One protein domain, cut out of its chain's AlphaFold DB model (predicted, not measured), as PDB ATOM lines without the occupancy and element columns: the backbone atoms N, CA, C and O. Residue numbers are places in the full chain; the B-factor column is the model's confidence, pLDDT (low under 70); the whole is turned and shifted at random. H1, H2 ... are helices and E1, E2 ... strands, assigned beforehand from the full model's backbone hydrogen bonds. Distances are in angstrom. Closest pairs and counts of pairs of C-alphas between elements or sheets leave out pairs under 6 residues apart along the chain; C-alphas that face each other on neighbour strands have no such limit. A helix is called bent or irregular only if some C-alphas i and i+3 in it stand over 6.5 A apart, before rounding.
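What this domain is: This is residues 42 to 166 and 169 to 173 of the 173 residues of an uncharacterized protein of Yangia sp. PrR003 (UniProt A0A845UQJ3). Two small sheets, E2-E1-E4 and E3-E5, meet near the middle of a compact body; H2 packs over E2 and E1 at one side, and H3, with H1 and H4 packed on it, stands at the other. The long stretch of residues 85 to 106 runs along the outside. The printed part has 130 residues, with the order E1 E2 H1 H2 E3 H3 H4 E4 E5; both sheets are antiparallel, and the class is mixed, with under half of the residues in named elements. The radius of gyration of the C-alphas is 14.4 A, and the spans are 37 by 37 by 28 A.

Where its parts are: Find C-alpha 42 at (79.712, 24.140, -16.860); from there E1 runs 19.9 A to residue 48. E2 holds residues 55 to 59, H1 77 to 84 and H2 107 to 115. E3, residues 121 to 127, covers 19.8 A, and H3, 128 to 138, 15.6 A. H4 holds 147 to 155, E4 163 to 166, and E5 169 to 171, ending at (82.894, 29.023, -10.009).

How they stand to each other: Look first at inner strand E1: N 46 and O 55 of E2 are 2.8 A apart, in a hairpin, and N 45 and O 166 of E4 2.9 A. H2 is on this sheet at a height of 9.8 A; its closest C-alphas with E2 are Leu 108 and Gly 56, 5.3 A. H3 is on the opposite face, over none of the strands; H4 only grazes the sheet. In the other sheet, N 124 of E3 and O 169 of E5 are 2.9 A apart. The closest C-alphas of E1 and E5 are Ile 42 and Phe 169, 4.5 A. H3 touches H1 at a steep tilt of 47 degrees, opposite ways, closest at C-alphas Glu 138 and Phe 79, 5.6 A. H3 touches H4 at 71 degrees, only just about perpendicular, closest at C-alphas Cys 132 and Val 150, 6.2 A. Each O i to N i+4 pair is within hydrogen-bond range in H1, H2 and H3, and 3 of 5 in H4, which is irregular: C-alphas 148 and 151 are 8.4 A apart.

The domain as a whole: The C-alphas farthest apart, Gly 50 and His 89, are 39.1 A apart. Residues 167 to 168 are not printed, and C-alphas 166 and 169 stand 9.8 A apart across the cut. The links E2 to H1 and H1 to H2 are long. Look for pLDDT under 70 at residues 63 to 69 and 88 to 93.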
ATOM      1  N   ILE A  42      80.691  25.207 -16.768       92.88
ATOM      2  CA  ILE A  42      79.712  24.140 -16.860       92.88
ATOM      3  C   ILE A  42      80.218  23.135 -17.873       92.88
ATOM      4  O   ILE A  42      80.511  23.494 -19.013       92.88
ATOM      5  N   VAL A  43      80.248  21.867 -17.484       94.25
ATOM      6  CA  VAL A  43      80.422  20.741 -18.389       94.25
ATOM      7  C   VAL A  43      79.210  19.834 -18.296       94.25
ATOM      8  O   VAL A  43      78.883  19.293 -17.242       94.25
ATOM      9  N   LEU A  44      78.539  19.670 -19.430       94.44
ATOM     10  CA  LEU A  44      77.467  18.703 -19.586       94.44
ATOM     11  C   LEU A  44      78.086  17.350 -19.923       94.44
ATOM     12  O   LEU A  44      78.792  17.210 -20.925       94.44
ATOM     13  N   GLU A  45      77.781  16.350 -19.113       96.06
ATOM     14  CA  GLU A  45      78.248  14.987 -19.301       96.06
ATOM     15  C   GLU A  45      77.082  14.060 -19.619       96.06
ATOM     16  O   GLU A  45      75.996  14.181 -19.052       96.06
ATOM     17  N   ARG A  46      77.338  13.097 -20.504       95.69
ATOM     18  CA  ARG A  46      76.403  12.041 -20.877       95.69
ATOM     19  C   ARG A  46      77.017  10.672 -20.628       95.69
ATOM     20  O   ARG A  46      78.197  10.448 -20.906       95.69
ATOM     21  N   ARG A  47      76.198   9.729 -20.181       96.44
ATOM     22  CA  ARG A  47      76.541   8.311 -20.079       96.44
ATOM     23  C   ARG A  47      75.412   7.483 -20.672       96.44
ATOM     24  O   ARG A  47      74.266   7.630 -20.274       96.44
ATOM     25  N   ARG A  48      75.722   6.615 -21.638       95.19
ATOM     26  CA  ARG A  48      74.730   5.656 -22.149       95.19
ATOM     27  C   ARG A  48      74.491   4.555 -21.125       95.19
ATOM     28  O   ARG A  48      75.443   4.106 -20.484       95.19
ATOM     29  N   ASN A  49      73.259   4.068 -21.041       91.38
ATOM     30  CA  ASN A  49      72.903   2.940 -20.190       91.38
ATOM     31  C   ASN A  49      73.821   1.738 -20.465       91.38
ATOM     32  O   ASN A  49      74.075   1.360 -21.610       91.38
ATOM     33  N   GLY A  50      74.374   1.159 -19.398       91.81
ATOM     34  CA  GLY A  50      75.325   0.047 -19.479       91.81
ATOM     35  C   GLY A  50      76.768   0.434 -19.831       91.81
ATOM     36  O   GLY A  50      77.635  -0.441 -19.828       91.81
ATOM     37  N   GLN A  51      77.069   1.712 -20.094       94.75
ATOM     38  CA  GLN A  51      78.449   2.184 -20.236       94.75
ATOM     39  C   GLN A  51      78.995   2.691 -18.895       94.75
ATOM     40  O   GLN A  51      78.305   3.424 -18.191       94.75
ATOM     41  N   PRO A  52      80.248   2.359 -18.533       94.62
ATOM     42  CA  PRO A  52      80.814   2.764 -17.247       94.62
ATOM     43  C   PRO A  52      81.350   4.203 -17.236       94.62
ATOM     44  O   PRO A  52      81.599   4.744 -16.164       94.62
ATOM     45  N   LYS A  53      81.577   4.811 -18.408       96.88
ATOM     46  CA  LYS A  53      82.311   6.073 -18.544       96.88
ATOM     47  C   LYS A  53      81.385   7.224 -18.936       96.88
ATOM     48  O   LYS A  53      80.609   7.094 -19.880       96.88
ATOM     49  N   TRP A  54      81.536   8.356 -18.252       97.94
ATOM     50  CA  TRP A  54      80.944   9.631 -18.644       97.94
ATOM     51  C   TRP A  54      81.736  10.282 -19.777       97.94
ATOM     52  O   TRP A  54      82.969  10.308 -19.769       97.94
ATOM     53  N   ILE A  55      81.018  10.830 -20.750       96.56
ATOM     54  CA  ILE A  55      81.573  11.575 -21.876       96.56
ATOM     55  C   ILE A  55      81.103  13.021 -21.741       96.56
ATOM     56  O   ILE A  55      79.902  13.278 -21.732       96.56
ATOM     57  N   GLY A  56      82.039  13.963 -21.636       94.44
ATOM     58  CA  GLY A  56      81.714  15.385 -21.662       94.44
ATOM     59  C   GLY A  56      81.315  15.794 -23.074       94.44
ATOM     60  O   GLY A  56      82.114  15.679 -24.001       94.44
ATOM     61  N   GLU A  57      80.073  16.232 -23.245       90.12
ATOM     62  CA  GLU A  57      79.543  16.633 -24.550       90.12
ATOM     63  C   GLU A  57      79.831  18.094 -24.866       90.12
ATOM     64  O   GLU A  57      80.028  18.461 -26.023       90.12
ATOM     65  N   TYR A  58      79.800  18.937 -23.837       87.19
ATOM     66  CA  TYR A  58      79.813  20.381 -23.997       87.19
ATOM     67  C   TYR A  58      80.449  21.053 -22.781       87.19
ATOM     68  O   TYR A  58      80.239  20.601 -21.658       87.19
ATOM     69  N   CYS A  59      81.172  22.153 -23.006       89.75
ATOM     70  CA  CYS A  59      81.709  23.030 -21.966       89.75
ATOM     71  C   CYS A  59      81.335  24.496 -22.252       89.75
ATOM     72  O   CYS A  59      81.459  24.933 -23.398       89.75
ATOM     73  N   SER A  60      80.901  25.250 -21.233       87.62
ATOM     74  CA  SER A  60      80.566  26.690 -21.302       87.62
ATOM     75  C   SER A  60      81.664  27.546 -21.928       87.62
ATOM     76  O   SER A  60      81.353  28.514 -22.625       87.62
ATOM     77  N   ASP A  61      82.917  27.150 -21.722       84.12
ATOM     78  CA  ASP A  61      84.103  27.939 -22.062       84.12
ATOM     79  C   ASP A  61      84.495  27.787 -23.538       84.12
ATOM     80  O   ASP A  61      85.213  28.613 -24.101       84.12
ATOM     81  N   ASN A  62      83.981  26.750 -24.209       77.81
ATOM     82  CA  ASN A  62      84.251  26.490 -25.618       77.81
ATOM     83  C   ASN A  62      83.150  27.117 -26.496       77.81
ATOM     84  O   ASN A  62      82.080  26.546 -26.711       77.81
ATOM     85  N   HIS A  63      83.421  28.304 -27.043       59.03
ATOM     86  CA  HIS A  63      82.527  29.021 -27.962       59.03
ATOM     87  C   HIS A  63      82.806  28.665 -29.444       59.03
ATOM     88  O   HIS A  63      83.974  28.651 -29.830       59.03
ATOM     89  N   PRO A  64      81.798  28.547 -30.341       59.66
ATOM     90  CA  PRO A  64      80.439  28.024 -30.178       59.66
ATOM     91  C   PRO A  64      80.344  26.552 -30.631       59.66
ATOM     92  O   PRO A  64      80.719  26.226 -31.760       59.66
ATOM     93  N   VAL A  65      79.728  25.672 -29.835       55.97
ATOM     94  CA  VAL A  65      79.183  24.428 -30.408       55.97
ATOM     95  C   VAL A  65      77.959  24.813 -31.232       55.97
ATOM     96  O   VAL A  65      76.919  25.202 -30.701       55.97
ATOM     97  N   VAL A  66      78.115  24.786 -32.553       55.06
ATOM     98  CA  VAL A  66      77.052  25.098 -33.511       55.06
ATOM     99  C   VAL A  66      75.818  24.248 -33.195       55.06
ATOM    100  O   VAL A  66      75.902  23.025 -33.145       55.06
ATOM    101  N   GLY A  67      74.671  24.903 -32.993       57.00
ATOM    102  CA  GLY A  67      73.376  24.234 -32.840       57.00
ATOM    103  C   GLY A  67      72.959  23.867 -31.413       57.00
ATOM    104  O   GLY A  67      71.901  23.266 -31.266       57.00
ATOM    105  N   ARG A  68      73.717  24.237 -30.368       64.50
ATOM    106  CA  ARG A  68      73.281  24.055 -28.970       64.50
ATOM    107  C   ARG A  68      73.158  25.394 -28.241       64.50
ATOM    108  O   ARG A  68      74.116  26.161 -28.163       64.50
ATOM    109  N   ASN A  69      71.966  25.676 -27.715       64.38
ATOM    110  CA  ASN A  69      71.718  26.818 -26.838       64.38
ATOM    111  C   ASN A  69      72.147  26.431 -25.420       64.38
ATOM    112  O   ASN A  69      71.421  25.719 -24.737       64.38
ATOM    113  N   LEU A  70      73.318  26.894 -24.971       74.75
ATOM    114  CA  LEU A  70      73.671  26.807 -23.554       74.75
ATOM    115  C   LEU A  70      73.280  28.110 -22.863       74.75
ATOM    116  O   LEU A  70      74.116  28.990 -22.656       74.75
ATOM    117  N   ARG A  71      71.993  28.268 -22.549       85.00
ATOM    118  CA  ARG A  71      71.526  29.440 -21.799       85.00
ATOM    119  C   ARG A  71      72.063  29.450 -20.377       85.00
ATOM    120  O   ARG A  71      72.360  30.524 -19.874       85.00
ATOM    121  N   ALA A  72      72.298  28.273 -19.795       84.44
ATOM    122  CA  ALA A  72      72.897  28.136 -18.468       84.44
ATOM    123  C   ALA A  72      74.289  28.794 -18.330       84.44
ATOM    124  O   ALA A  72      74.738  29.017 -17.214       84.44
ATOM    125  N   ARG A  73      74.969  29.147 -19.438       81.25
ATOM    126  CA  ARG A  73      76.226  29.925 -19.403       81.25
ATOM    127  C   ARG A  73      76.025  31.413 -19.108       81.25
ATOM    128  O   ARG A  73      76.998  32.131 -18.905       81.25
ATOM    129  N   GLN A  74      74.801  31.918 -19.248       85.62
ATOM    130  CA  GLN A  74      74.515  33.325 -18.997       85.62
ATOM    131  C   GLN A  74      74.701  33.607 -17.510       85.62
ATOM    132  O   GLN A  74      74.365  32.773 -16.677       85.62
ATOM    133  N   ARG A  75      75.242  34.782 -17.184       85.44
ATOM    134  CA  ARG A  75      75.490  35.175 -15.797       85.44
ATOM    135  C   ARG A  75      74.164  35.397 -15.068       85.44
ATOM    136  O   ARG A  75      73.571  36.467 -15.183       85.44
ATOM    137  N   ASP A  76      73.736  34.387 -14.320       88.38
ATOM    138  CA  ASP A  76      72.562  34.407 -13.451       88.38
ATOM    139  C   ASP A  76      73.006  34.178 -12.000       88.38
ATOM    140  O   ASP A  76      73.106  33.056 -11.508       88.38
ATOM    141  N   TYR A  77      73.323  35.276 -11.312       85.81
ATOM    142  CA  TYR A  77      73.850  35.226  -9.949       85.81
ATOM    143  C   TYR A  77      72.844  34.715  -8.916       85.81
ATOM    144  O   TYR A  77      73.276  34.224  -7.873       85.81
ATOM    145  N   GLY A  78      71.538  34.826  -9.180       88.38
ATOM    146  CA  GLY A  78      70.516  34.236  -8.316       88.38
ATOM    147  C   GLY A  78      70.598  32.718  -8.389       88.38
ATOM    148  O   GLY A  78      70.794  32.034  -7.382       88.38
ATOM    149  N   PHE A  79      70.606  32.194  -9.617       89.88
ATOM    150  CA  PHE A  79      70.668  30.758  -9.860       89.88
ATOM    151  C   PHE A  79      71.992  30.173  -9.363       89.88
ATOM    152  O   PHE A  79      72.026  29.133  -8.705       89.88
ATOM    153  N   PHE A  80      73.096  30.875  -9.600       88.25
ATOM    154  CA  PHE A  80      74.413  30.461  -9.124       88.25
ATOM    155  C   PHE A  80      74.533  30.550  -7.609       88.25
ATOM    156  O   PHE A  80      75.093  29.645  -6.998       88.25
ATOM    157  N   GLY A  81      73.964  31.585  -6.988       87.38
ATOM    158  CA  GLY A  81      73.880  31.696  -5.535       87.38
ATOM    159  C   GLY A  81      73.137  30.511  -4.921       87.38
ATOM    160  O   GLY A  81      73.607  29.925  -3.945       87.38
ATOM    161  N   ARG A  82      72.042  30.080  -5.555       87.81
ATOM    162  CA  ARG A  82      71.297  28.870  -5.188       87.81
ATOM    163  C   ARG A  82      72.125  27.593  -5.340       87.81
ATOM    164  O   ARG A  82      72.158  26.793  -4.406       87.81
ATOM    165  N   LEU A  83      72.825  27.407  -6.461       88.56
ATOM    166  CA  LEU A  83      73.701  26.244  -6.682       88.56
ATOM    167  C   LEU A  83      74.888  26.193  -5.709       88.56
ATOM    168  O   LEU A  83      75.265  25.122  -5.242       88.56
ATOM    169  N   ALA A  84      75.486  27.346  -5.416       84.12
ATOM    170  CA  ALA A  84      76.627  27.485  -4.516       84.12
ATOM    171  C   ALA A  84      76.219  27.561  -3.035       84.12
ATOM    172  O   ALA A  84      77.087  27.600  -2.161       84.12
ATOM    173  N   HIS A  85      74.916  27.582  -2.745       82.50
ATOM    174  CA  HIS A  85      74.365  27.746  -1.403       82.50
ATOM    175  C   HIS A  85      74.848  29.033  -0.704       82.50
ATOM    176  O   HIS A  85      75.055  29.080   0.511       82.50
ATOM    177  N   VAL A  86      75.052  30.098  -1.477       75.62
ATOM    178  CA  VAL A  86      75.449  31.419  -0.991       75.62
ATOM    179  C   VAL A  86      74.423  32.425  -1.491       75.62
ATOM    180  O   VAL A  86      74.384  32.749  -2.670       75.62
ATOM    181  N   ARG A  87      73.629  32.994  -0.576       70.38
ATOM    182  CA  ARG A  87      72.675  34.095  -0.848       70.38
ATOM    183  C   ARG A  87      71.329  33.703  -1.485       70.38
ATOM    184  O   ARG A  87      70.717  34.551  -2.123       70.38
ATOM    185  N   HIS A  88      70.823  32.491  -1.266       68.69
ATOM    186  CA  HIS A  88      69.432  32.140  -1.593       68.69
ATOM    187  C   HIS A  88      68.523  32.204  -0.354       68.69
ATOM    188  O   HIS A  88      68.972  32.019   0.782       68.69
ATOM    189  N   HIS A  89      67.234  32.468  -0.568       64.31
ATOM    190  CA  HIS A  89      66.235  32.393   0.494       64.31
ATOM    191  C   HIS A  89      65.955  30.912   0.828       64.31
ATOM    192  O   HIS A  89      65.638  30.135  -0.072       64.31
ATOM    193  N   PRO A  90      66.075  30.482   2.099       55.97
ATOM    194  CA  PRO A  90      65.964  29.070   2.483       55.97
ATOM    195  C   PRO A  90      64.557  28.475   2.311       55.97
ATOM    196  O   PRO A  90      64.390  27.272   2.460       55.97
ATOM    197  N   GLU A  91      63.550  29.297   2.014       65.94
ATOM    198  CA  GLU A  91      62.149  28.872   1.891       65.94
ATOM    199  C   GLU A  91      61.769  28.428   0.467       65.94
ATOM    200  O   GLU A  91      60.659  27.953   0.240       65.94
ATOM    201  N   GLU A  92      62.687  28.542  -0.496       63.66
ATOM    202  CA  GLU A  92      62.415  28.312  -1.914       63.66
ATOM    203  C   GLU A  92      63.308  27.173  -2.432       63.66
ATOM    204  O   GLU A  92      64.516  27.346  -2.534       63.66
ATOM    205  N   GLY A  93      62.735  26.015  -2.781       64.56
ATOM    206  CA  GLY A  93      63.375  24.968  -3.602       64.56
ATOM    207  C   GLY A  93      64.403  24.028  -2.934       64.56
ATOM    208  O   GLY A  93      64.760  24.192  -1.765       64.56
ATOM    209  N   PRO A  94      64.878  23.002  -3.672       70.38
ATOM    210  CA  PRO A  94      65.834  22.016  -3.169       70.38
ATOM    211  C   PRO A  94      67.218  22.626  -2.908       70.38
ATOM    212  O   PRO A  94      67.700  23.496  -3.635       70.38
ATOM    213  N   HIS A  95      67.876  22.144  -1.852       71.50
ATOM    214  CA  HIS A  95      69.232  22.554  -1.496       71.50
ATOM    215  C   HIS A  95      70.264  21.572  -2.042       71.50
ATOM    216  O   HIS A  95      70.200  20.372  -1.768       71.50
ATOM    217  N   HIS A  96      71.276  22.102  -2.726       79.19
ATOM    218  CA  HIS A  96      72.400  21.323  -3.224       79.19
ATOM    219  C   HIS A  96      73.688  21.797  -2.557       79.19
ATOM    220  O   HIS A  96      74.187  22.884  -2.830       79.19
ATOM    221  N   TYR A  97      74.220  20.985  -1.645       81.81
ATOM    222  CA  TYR A  97      75.542  21.240  -1.082       81.81
ATOM    223  C   TYR A  97      76.628  20.880  -2.102       81.81
ATOM    224  O   TYR A  97      76.463  19.893  -2.824       81.81
ATOM    225  N   PRO A  98      77.750  21.616  -2.137       85.19
ATOM    226  CA  PRO A  98      78.883  21.274  -2.987       85.19
ATOM    227  C   PRO A  98      79.372  19.840  -2.778       85.19
ATOM    228  O   PRO A  98      79.663  19.434  -1.652       85.19
ATOM    229  N   GLN A  99      79.482  19.077  -3.866       90.44
ATOM    230  CA  GLN A  99      79.802  17.644  -3.816       90.44
ATOM    231  C   GLN A  99      81.251  17.305  -4.198       90.44
ATOM    232  O   GLN A  99      81.603  16.127  -4.266       90.44
ATOM    233  N   ASN A 100      82.110  18.310  -4.411       92.62
ATOM    234  CA  ASN A 100      83.379  18.177  -5.135       92.62
ATOM    235  C   ASN A 100      83.171  17.648  -6.571       92.62
ATOM    236  O   ASN A 100      82.052  17.363  -7.015       92.62
ATOM    237  N   LEU A 101      84.272  17.503  -7.316       93.56
ATOM    238  CA  LEU A 101      84.238  16.787  -8.588       93.56
ATOM    239  C   LEU A 101      83.906  15.300  -8.375       93.56
ATOM    240  O   LEU A 101      84.458  14.671  -7.461       93.56
ATOM    241  N   PRO A 102      83.061  14.708  -9.235       95.69
ATOM    242  CA  PRO A 102      82.791  13.282  -9.180       95.69
ATOM    243  C   PRO A 102      84.058  12.473  -9.504       95.69
ATOM    244  O   PRO A 102      84.874  12.858 -10.338       95.69
ATOM    245  N   ARG A 103      84.237  11.313  -8.856       96.31
ATOM    246  CA  ARG A 103      85.416  10.446  -9.090       96.31
ATOM    247  C   ARG A 103      85.471   9.875 -10.507       96.31
ATOM    248  O   ARG A 103      86.541   9.503 -10.974       96.31
ATOM    249  N   ASP A 104      84.314   9.768 -11.145       97.12
ATOM    250  CA  ASP A 104      84.111   9.293 -12.511       97.12
ATOM    251  C   ASP A 104      83.833  10.457 -13.477       97.12
ATOM    252  O   ASP A 104      83.107  10.285 -14.456       97.12
ATOM    253  N   VAL A 105      84.351  11.655 -13.179       97.44
ATOM    254  CA  VAL A 105      84.276  12.829 -14.060       97.44
ATOM    255  C   VAL A 105      84.827  12.506 -15.451       97.44
ATOM    256  O   VAL A 105      85.770  11.725 -15.601       97.44
ATOM    257  N   SER A 106      84.228  13.083 -16.488       97.44
ATOM    258  CA  SER A 106      84.715  12.926 -17.853       97.44
ATOM    259  C   SER A 106      86.072  13.602 -18.044       97.44
ATOM    260  O   SER A 106      86.403  14.584 -17.378       97.44
ATOM    261  N   ASP A 107      86.831  13.119 -19.029       96.88
ATOM    262  CA  ASP A 107      88.131  13.703 -19.377       96.88
ATOM    263  C   ASP A 107      88.001  15.196 -19.734       96.88
ATOM    264  O   ASP A 107      88.893  15.977 -19.422       96.88
ATOM    265  N   LEU A 108      86.879  15.605 -20.346       94.88
ATOM    266  CA  LEU A 108      86.615  17.007 -20.678       94.88
ATOM    267  C   LEU A 108      86.452  17.857 -19.416       94.88
ATOM    268  O   LEU A 108      87.099  18.891 -19.305       94.88
ATOM    269  N   ALA A 109      85.605  17.447 -18.471       95.06
ATOM    270  CA  ALA A 109      85.417  18.198 -17.231       95.06
ATOM    271  C   ALA A 109      86.700  18.246 -16.397       95.06
ATOM    272  O   ALA A 109      87.030  19.297 -15.854       95.06
ATOM    273  N   TRP A 110      87.463  17.151 -16.364       95.44
ATOM    274  CA  TRP A 110      88.772  17.142 -15.723       95.44
ATOM    275  C   TRP A 110      89.760  18.106 -16.388       95.44
ATOM    276  O   TRP A 110      90.405  18.882 -15.689       95.44
ATOM    277  N   ASP A 111      89.861  18.091 -17.722       94.31
ATOM    278  CA  ASP A 111      90.730  19.006 -18.472       94.31
ATOM    279  C   ASP A 111      90.373  20.465 -18.176       94.31
ATOM    280  O   ASP A 111      91.244  21.243 -17.805       94.31
ATOM    281  N   GLN A 112      89.090  20.825 -18.259       92.00
ATOM    282  CA  GLN A 112      88.630  22.197 -18.025       92.00
ATOM    283  C   GLN A 112      88.883  22.658 -16.586       92.00
ATOM    284  O   GLN A 112      89.409  23.752 -16.372       92.00
ATOM    285  N   TYR A 113      88.606  21.796 -15.606       91.94
ATOM    286  CA  TYR A 113      88.887  22.078 -14.200       91.94
ATOM    287  C   TYR A 113      90.394  22.157 -13.892       91.94
ATOM    288  O   TYR A 113      90.816  22.858 -12.980       91.94
ATOM    289  N   MET A 114      91.251  21.476 -14.649       92.00
ATOM    290  CA  MET A 114      92.700  21.543 -14.428       92.00
ATOM    291  C   MET A 114      93.390  22.703 -15.154       92.00
ATOM    292  O   MET A 114      94.581  22.922 -14.929       92.00
ATOM    293  N   ARG A 115      92.677  23.479 -15.982       88.00
ATOM    294  CA  ARG A 115      93.252  24.634 -16.699       88.00
ATOM    295  C   ARG A 115      93.652  25.788 -15.781       88.00
ATOM    296  O   ARG A 115      94.710  26.372 -15.999       88.00
ATOM    297  N   CYS A 116      92.854  26.081 -14.754       75.69
ATOM    298  CA  CYS A 116      93.094  27.179 -13.809       75.69
ATOM    299  C   CYS A 116      92.941  26.701 -12.351       75.69
ATOM    300  O   CYS A 116      92.033  27.123 -11.639       75.69
ATOM    301  N   PRO A 117      93.841  25.829 -11.856       72.25
ATOM    302  CA  PRO A 117      93.676  25.146 -10.568       72.25
ATOM    303  C   PRO A 117      93.733  26.075  -9.343       72.25
ATOM    304  O   PRO A 117      93.466  25.631  -8.229       72.25
ATOM    305  N   THR A 118      94.127  27.337  -9.518       72.50
ATOM    306  CA  THR A 118      94.268  28.321  -8.436       72.50
ATOM    307  C   THR A 118      93.032  29.185  -8.215       72.50
ATOM    308  O   THR A 118      92.971  29.843  -7.180       72.50
ATOM    309  N   ASP A 119      92.089  29.196  -9.160       71.44
ATOM    310  CA  ASP A 119      90.958  30.138  -9.171       71.44
ATOM    311  C   ASP A 119      89.591  29.451  -9.063       71.44
ATOM    312  O   ASP A 119      88.576  30.075  -8.779       71.44
ATOM    313  N   TYR A 120      89.552  28.131  -9.249       71.56
ATOM    314  CA  TYR A 120      88.299  27.400  -9.180       71.56
ATOM    315  C   TYR A 120      87.864  27.150  -7.743       71.56
ATOM    316  O   TYR A 120      88.528  26.490  -6.937       71.56
ATOM    317  N   HIS A 121      86.677  27.648  -7.448       75.19
ATOM    318  CA  HIS A 121      85.988  27.497  -6.195       75.19
ATOM    319  C   HIS A 121      84.880  26.453  -6.327       75.19
ATOM    320  O   HIS A 121      84.036  26.490  -7.223       75.19
ATOM    321  N   THR A 122      84.876  25.540  -5.354       84.69
ATOM    322  CA  THR A 122      83.705  24.743  -4.981       84.69
ATOM    323  C   THR A 122      83.086  23.966  -6.154       84.69
ATOM    324  O   THR A 122      81.924  24.191  -6.498       84.69
ATOM    325  N   PRO A 123      83.833  23.033  -6.782       92.38
ATOM    326  CA  PRO A 123      83.258  22.193  -7.816       92.38
ATOM    327  C   PRO A 123      82.128  21.341  -7.247       92.38
ATOM    328  O   PRO A 123      82.184  20.852  -6.114       92.38
ATOM    329  N   SER A 124      81.103  21.137  -8.059       95.12
ATOM    330  CA  SER A 124      79.970  20.292  -7.731       95.12
ATOM    331  C   SER A 124      79.411  19.643  -8.991       95.12
ATOM    332  O   SER A 124      79.865  19.889 -10.111       95.12
ATOM    333  N   HIS A 125      78.435  18.769  -8.800       96.38
ATOM    334  CA  HIS A 125      77.719  18.141  -9.892       96.38
ATOM    335  C   HIS A 125      76.273  17.856  -9.496       96.38
ATOM    336  O   HIS A 125      75.977  17.645  -8.322       96.38
ATOM    337  N   LEU A 126      75.378  17.855 -10.481       96.25
ATOM    338  CA  LEU A 126      73.957  17.547 -10.318       96.25
ATOM    339  C   LEU A 126      73.446  16.741 -11.502       96.25
ATOM    340  O   LEU A 126      73.966  16.863 -12.613       96.25
ATOM    341  N   SER A 127      72.402  15.940 -11.287       95.62
ATOM    342  CA  SER A 127      71.643  15.402 -12.414       95.62
ATOM    343  C   SER A 127      71.028  16.560 -13.217       95.62
ATOM    344  O   SER A 127      70.776  17.637 -12.672       95.62
ATOM    345  N   VAL A 128      70.800  16.374 -14.521       95.19
ATOM    346  CA  VAL A 128      70.124  17.410 -15.326       95.19
ATOM    347  C   VAL A 128      68.746  17.795 -14.757       95.19
ATOM    348  O   VAL A 128      68.485  18.996 -14.689       95.19
ATOM    349  N   PRO A 129      67.889  16.855 -14.303       94.75
ATOM    350  CA  PRO A 129      66.632  17.201 -13.640       94.75
ATOM    351  C   PRO A 129      66.810  18.115 -12.422       94.75
ATOM    352  O   PRO A 129      66.175  19.165 -12.376       94.75
ATOM    353  N   ASP A 130      67.719  17.780 -11.498       94.94
ATOM    354  CA  ASP A 130      67.955  18.586 -10.287       94.94
ATOM    355  C   ASP A 130      68.487  19.984 -10.639       94.94
ATOM    356  O   ASP A 130      68.063  20.995 -10.081       94.94
ATOM    357  N   PHE A 131      69.398  20.060 -11.615       94.38
ATOM    358  CA  PHE A 131      69.942  21.328 -12.099       94.38
ATOM    359  C   PHE A 131      68.846  22.224 -12.699       94.38
ATOM    360  O   PHE A 131      68.825  23.434 -12.470       94.38
ATOM    361  N   CYS A 132      67.913  21.631 -13.445       94.12
ATOM    362  CA  CYS A 132      66.781  22.342 -14.029       94.12
ATOM    363  C   CYS A 132      65.751  22.771 -12.976       94.12
ATOM    364  O   CYS A 132      65.218  23.875 -13.068       94.12
ATOM    365  N   GLU A 133      65.478  21.933 -11.972       93.88
ATOM    366  CA  GLU A 133      64.599  22.284 -10.853       93.88
ATOM    367  C   GLU A 133      65.154  23.484 -10.080       93.88
ATOM    368  O   GLU A 133      64.424  24.440  -9.817       93.88
ATOM    369  N   ALA A 134      66.460  23.484  -9.795       92.25
ATOM    370  CA  ALA A 134      67.128  24.620  -9.170       92.25
ATOM    371  C   ALA A 134      66.985  25.900 -10.012       92.25
ATOM    372  O   ALA A 134      66.729  26.971  -9.463       92.25
ATOM    373  N   TYR A 135      67.097  25.797 -11.338       93.25
ATOM    374  CA  TYR A 135      66.913  26.944 -12.222       93.25
ATOM    375  C   TYR A 135      65.477  27.483 -12.188       93.25
ATOM    376  O   TYR A 135      65.283  28.686 -12.029       93.25
ATOM    377  N   LEU A 136      64.469  26.612 -12.306       93.50
ATOM    378  CA  LEU A 136      63.056  27.011 -12.287       93.50
ATOM    379  C   LEU A 136      62.631  27.587 -10.934       93.50
ATOM    380  O   LEU A 136      61.787  28.480 -10.893       93.50
ATOM    381  N   ALA A 137      63.216  27.097  -9.838       91.06
ATOM    382  CA  ALA A 137      62.975  27.632  -8.505       91.06
ATOM    383  C   ALA A 137      63.465  29.081  -8.372       91.06
ATOM    384  O   ALA A 137      62.796  29.886  -7.732       91.06
ATOM    385  N   GLU A 138      64.601  29.421  -8.985       90.81
ATOM    386  CA  GLU A 138      65.105  30.796  -8.997       90.81
ATOM    387  C   GLU A 138      64.381  31.686 -10.014       90.81
ATOM    388  O   GLU A 138      64.109  32.856  -9.755       90.81
ATOM    389  N   ASN A 139      64.053  31.122 -11.175       92.06
ATOM    390  CA  ASN A 139      63.540  31.853 -12.327       92.06
ATOM    391  C   ASN A 139      62.132  31.382 -12.730       92.06
ATOM    392  O   ASN A 139      61.921  30.988 -13.882       92.06
ATOM    393  N   PRO A 140      61.122  31.453 -11.840       91.56
ATOM    394  CA  PRO A 140      59.796  30.890 -12.106       91.56
ATOM    395  C   PRO A 140      59.043  31.594 -13.245       91.56
ATOM    396  O   PRO A 140      58.054  31.067 -13.748       91.56
ATOM    397  N   ASN A 141      59.488  32.792 -13.641       92.94
ATOM    398  CA  ASN A 141      58.841  33.630 -14.651       92.94
ATOM    399  C   ASN A 141      59.747  33.937 -15.857       92.94
ATOM    400  O   ASN A 141      59.464  34.908 -16.562       92.94
ATOM    401  N   ASP A 142      60.833  33.186 -16.098       93.31
ATOM    402  CA  ASP A 142      61.651  33.407 -17.302       93.31
ATOM    403  C   ASP A 142      60.811  33.099 -18.562       93.31
ATOM    404  O   ASP A 142      60.458  31.942 -18.803       93.31
ATOM    405  N   PRO A 143      60.485  34.104 -19.401       93.56
ATOM    406  CA  PRO A 143      59.617  33.912 -20.561       93.56
ATOM    407  C   PRO A 143      60.279  33.103 -21.687       93.56
ATOM    408  O   PRO A 143      59.632  32.811 -22.692       93.56
ATOM    409  N   GLN A 144      61.573  32.801 -21.577       91.44
ATOM    410  CA  GLN A 144      62.352  32.096 -22.588       91.44
ATOM    411  C   GLN A 144      62.574  30.621 -22.247       91.44
ATOM    412  O   GLN A 144      63.158  29.911 -23.067       91.44
ATOM    413  N   ILE A 145      62.118  30.174 -21.075       93.00
ATOM    414  CA  ILE A 145      62.258  28.803 -20.595       93.00
ATOM    415  C   ILE A 145      60.870  28.197 -20.429       93.00
ATOM    416  O   ILE A 145      60.021  28.717 -19.708       93.00
ATOM    417  N   ARG A 146      60.633  27.073 -21.099       93.69
ATOM    418  CA  ARG A 146      59.409  26.287 -20.932       93.69
ATOM    419  C   ARG A 146      59.685  25.219 -19.886       93.69
ATOM    420  O   ARG A 146      60.622  24.443 -20.052       93.69
ATOM    421  N   ALA A 147      58.894  25.162 -18.816       93.38
ATOM    422  CA  ALA A 147      59.140  24.243 -17.703       93.38
ATOM    423  C   ALA A 147      59.203  22.771 -18.160       93.38
ATOM    424  O   ALA A 147      60.047  22.007 -17.702       93.38
ATOM    425  N   GLU A 148      58.368  22.392 -19.126       93.56
ATOM    426  CA  GLU A 148      58.320  21.060 -19.729       93.56
ATOM    427  C   GLU A 148      59.501  20.747 -20.670       93.56
ATOM    428  O   GLU A 148      59.750  19.581 -20.976       93.56
ATOM    429  N   HIS A 149      60.244  21.765 -21.114       93.25
ATOM    430  CA  HIS A 149      61.407  21.642 -22.004       93.25
ATOM    431  C   HIS A 149      62.668  22.285 -21.413       93.25
ATOM    432  O   HIS A 149      63.600  22.616 -22.144       93.25
ATOM    433  N   VAL A 150      62.725  22.446 -20.090       93.81
ATOM    434  CA  VAL A 150      63.781  23.198 -19.400       93.81
ATOM    435  C   VAL A 150      65.187  22.668 -19.701       93.81
ATOM    436  O   VAL A 150      66.097  23.456 -19.936       93.81
ATOM    437  N   ALA A 151      65.368  21.348 -19.788       93.38
ATOM    438  CA  ALA A 151      66.660  20.745 -20.121       93.38
ATOM    439  C   ALA A 151      67.126  21.123 -21.538       93.38
ATOM    440  O   ALA A 151      68.295  21.456 -21.747       93.38
ATOM    441  N   PHE A 152      66.202  21.147 -22.499       92.50
ATOM    442  CA  PHE A 152      66.492  21.565 -23.866       92.50
ATOM    443  C   PHE A 152      66.751  23.071 -23.939       92.50
ATOM    444  O   PHE A 152      67.732  23.504 -24.540       92.50
ATOM    445  N   ASP A 153      65.914  23.876 -23.284       91.88
ATOM    446  CA  ASP A 153      66.021  25.333 -23.323       91.88
ATOM    447  C   ASP A 153      67.294  25.839 -22.607       91.88
ATOM    448  O   ASP A 153      67.915  26.805 -23.064       91.88
ATOM    449  N   LEU A 154      67.731  25.172 -21.527       91.50
ATOM    450  CA  LEU A 154      68.934  25.533 -20.766       91.50
ATOM    451  C   LEU A 154      70.231  24.942 -21.314       91.50
ATOM    452  O   LEU A 154      71.251  25.641 -21.341       91.50
ATOM    453  N   LEU A 155      70.208  23.658 -21.679       90.81
ATOM    454  CA  LEU A 155      71.404  22.855 -21.947       90.81
ATOM    455  C   LEU A 155      71.455  22.308 -23.382       90.81
ATOM    456  O   LEU A 155      72.474  21.744 -23.786       90.81
ATOM    457  N   GLY A 156      70.384  22.467 -24.166       89.75
ATOM    458  CA  GLY A 156      70.290  21.938 -25.524       89.75
ATOM    459  C   GLY A 156      70.249  20.411 -25.582       89.75
ATOM    460  O   GLY A 156      70.715  19.841 -26.570       89.75
ATOM    461  N   VAL A 157      69.760  19.753 -24.524       89.50
ATOM    462  CA  VAL A 157      69.576  18.297 -24.481       89.50
ATOM    463  C   VAL A 157      68.107  17.929 -24.426       89.50
ATOM    464  O   VAL A 157      67.349  18.475 -23.628       89.50
ATOM    465  N   ASP A 158      67.736  16.958 -25.248       86.06
ATOM    466  CA  ASP A 158      66.472  16.247 -25.116       86.06
ATOM    467  C   ASP A 158      66.668  15.014 -24.229       86.06
ATOM    468  O   ASP A 158      67.767  14.461 -24.126       86.06
ATOM    469  N   SER A 159      65.593  14.564 -23.585       75.62
ATOM    470  CA  SER A 159      65.590  13.297 -22.858       75.62
ATOM    471  C   SER A 159      65.670  12.131 -23.852       75.62
ATOM    472  O   SER A 159      64.648  11.665 -24.355       75.62
ATOM    473  N   GLU A 160      66.881  11.672 -24.168       78.88
ATOM    474  CA  GLU A 160      67.094  10.400 -24.866       78.88
ATOM    475  C   GLU A 160      66.801   9.228 -23.910       78.88
ATOM    476  O   GLU A 160      67.327   9.195 -22.798       78.88
ATOM    477  N   GLU A 161      66.006   8.241 -24.344       74.88
ATOM    478  CA  GLU A 161      65.533   7.129 -23.490       74.88
ATOM    479  C   GLU A 161      66.664   6.236 -22.923       74.88
ATOM    480  O   GLU A 161      66.471   5.567 -21.910       74.88
ATOM    481  N   ASP A 162      67.862   6.271 -23.521       91.06
ATOM    482  CA  ASP A 162      68.998   5.398 -23.180       91.06
ATOM    483  C   ASP A 162      70.229   6.134 -22.622       91.06
ATOM    484  O   ASP A 162      71.336   5.576 -22.574       91.06
ATOM    485  N   CYS A 163      70.067   7.394 -22.213       94.00
ATOM    486  CA  CYS A 163      71.167   8.225 -21.739       94.00
ATOM    487  C   CYS A 163      70.863   8.876 -20.390       94.00
ATOM    488  O   CYS A 163      69.822   9.489 -20.182       94.00
ATOM    489  N   GLU A 164      71.845   8.823 -19.499       95.38
ATOM    490  CA  GLU A 164      71.899   9.644 -18.301       95.38
ATOM    491  C   GLU A 164      72.702  10.912 -18.587       95.38
ATOM    492  O   GLU A 164      73.733  10.869 -19.269       95.38
ATOM    493  N   TYR A 165      72.258  12.031 -18.016       95.69
ATOM    494  CA  TYR A 165      72.951  13.309 -18.112       95.69
ATOM    495  C   TYR A 165      73.183  13.909 -16.732       95.69
ATOM    496  O   TYR A 165      72.308  13.876 -15.859       95.69
ATOM    497  N   ARG A 166      74.352  14.521 -16.563       96.56
ATOM    498  CA  ARG A 166      74.670  15.337 -15.393       96.56
ATOM    499  C   ARG A 166      75.413  16.596 -15.800       96.56
ATOM    500  O   ARG A 166      76.053  16.652 -16.848       96.56
ATOM    501  N   PHE A 169      79.929  21.499 -12.559       94.38
ATOM    502  CA  PHE A 169      80.108  22.947 -12.564       94.38
ATOM    503  C   PHE A 169      81.021  23.425 -11.441       94.38
ATOM    504  O   PHE A 169      81.178  22.754 -10.419       94.38
ATOM    505  N   TRP A 170      81.634  24.583 -11.649       92.56
ATOM    506  CA  TRP A 170      82.452  25.286 -10.665       92.56
ATOM    507  C   TRP A 170      82.436  26.788 -10.957       92.56
ATOM    508  O   TRP A 170      81.976  27.224 -12.013       92.56
ATOM    509  N   PHE A 171      82.917  27.563  -9.994       88.62
ATOM    510  CA  PHE A 171      82.894  29.023 -10.009       88.62
ATOM    511  C   PHE A 171      84.331  29.547 -10.003       88.62
ATOM    512  O   PHE A 171      85.139  29.006  -9.252       88.62
ATOM    513  N   ASP A 172      84.666  30.562 -10.792       83.69
ATOM    514  CA  ASP A 172      85.932  31.312 -10.677       83.69
ATOM    515  C   ASP A 172      85.664  32.774 -10.261       83.69
ATOM    516  O   ASP A 172      84.499  33.155 -10.117       83.69
ATOM    517  N   ASN A 173      86.696  33.571  -9.961       70.62
ATOM    518  CA  ASN A 173      86.561  34.971  -9.518       70.62
ATOM    519  C   ASN A 173      87.249  35.981 -10.440       70.62
ATOM    520  O   ASN A 173      88.312  35.666 -11.006       70.62
TER     521      ASN A 173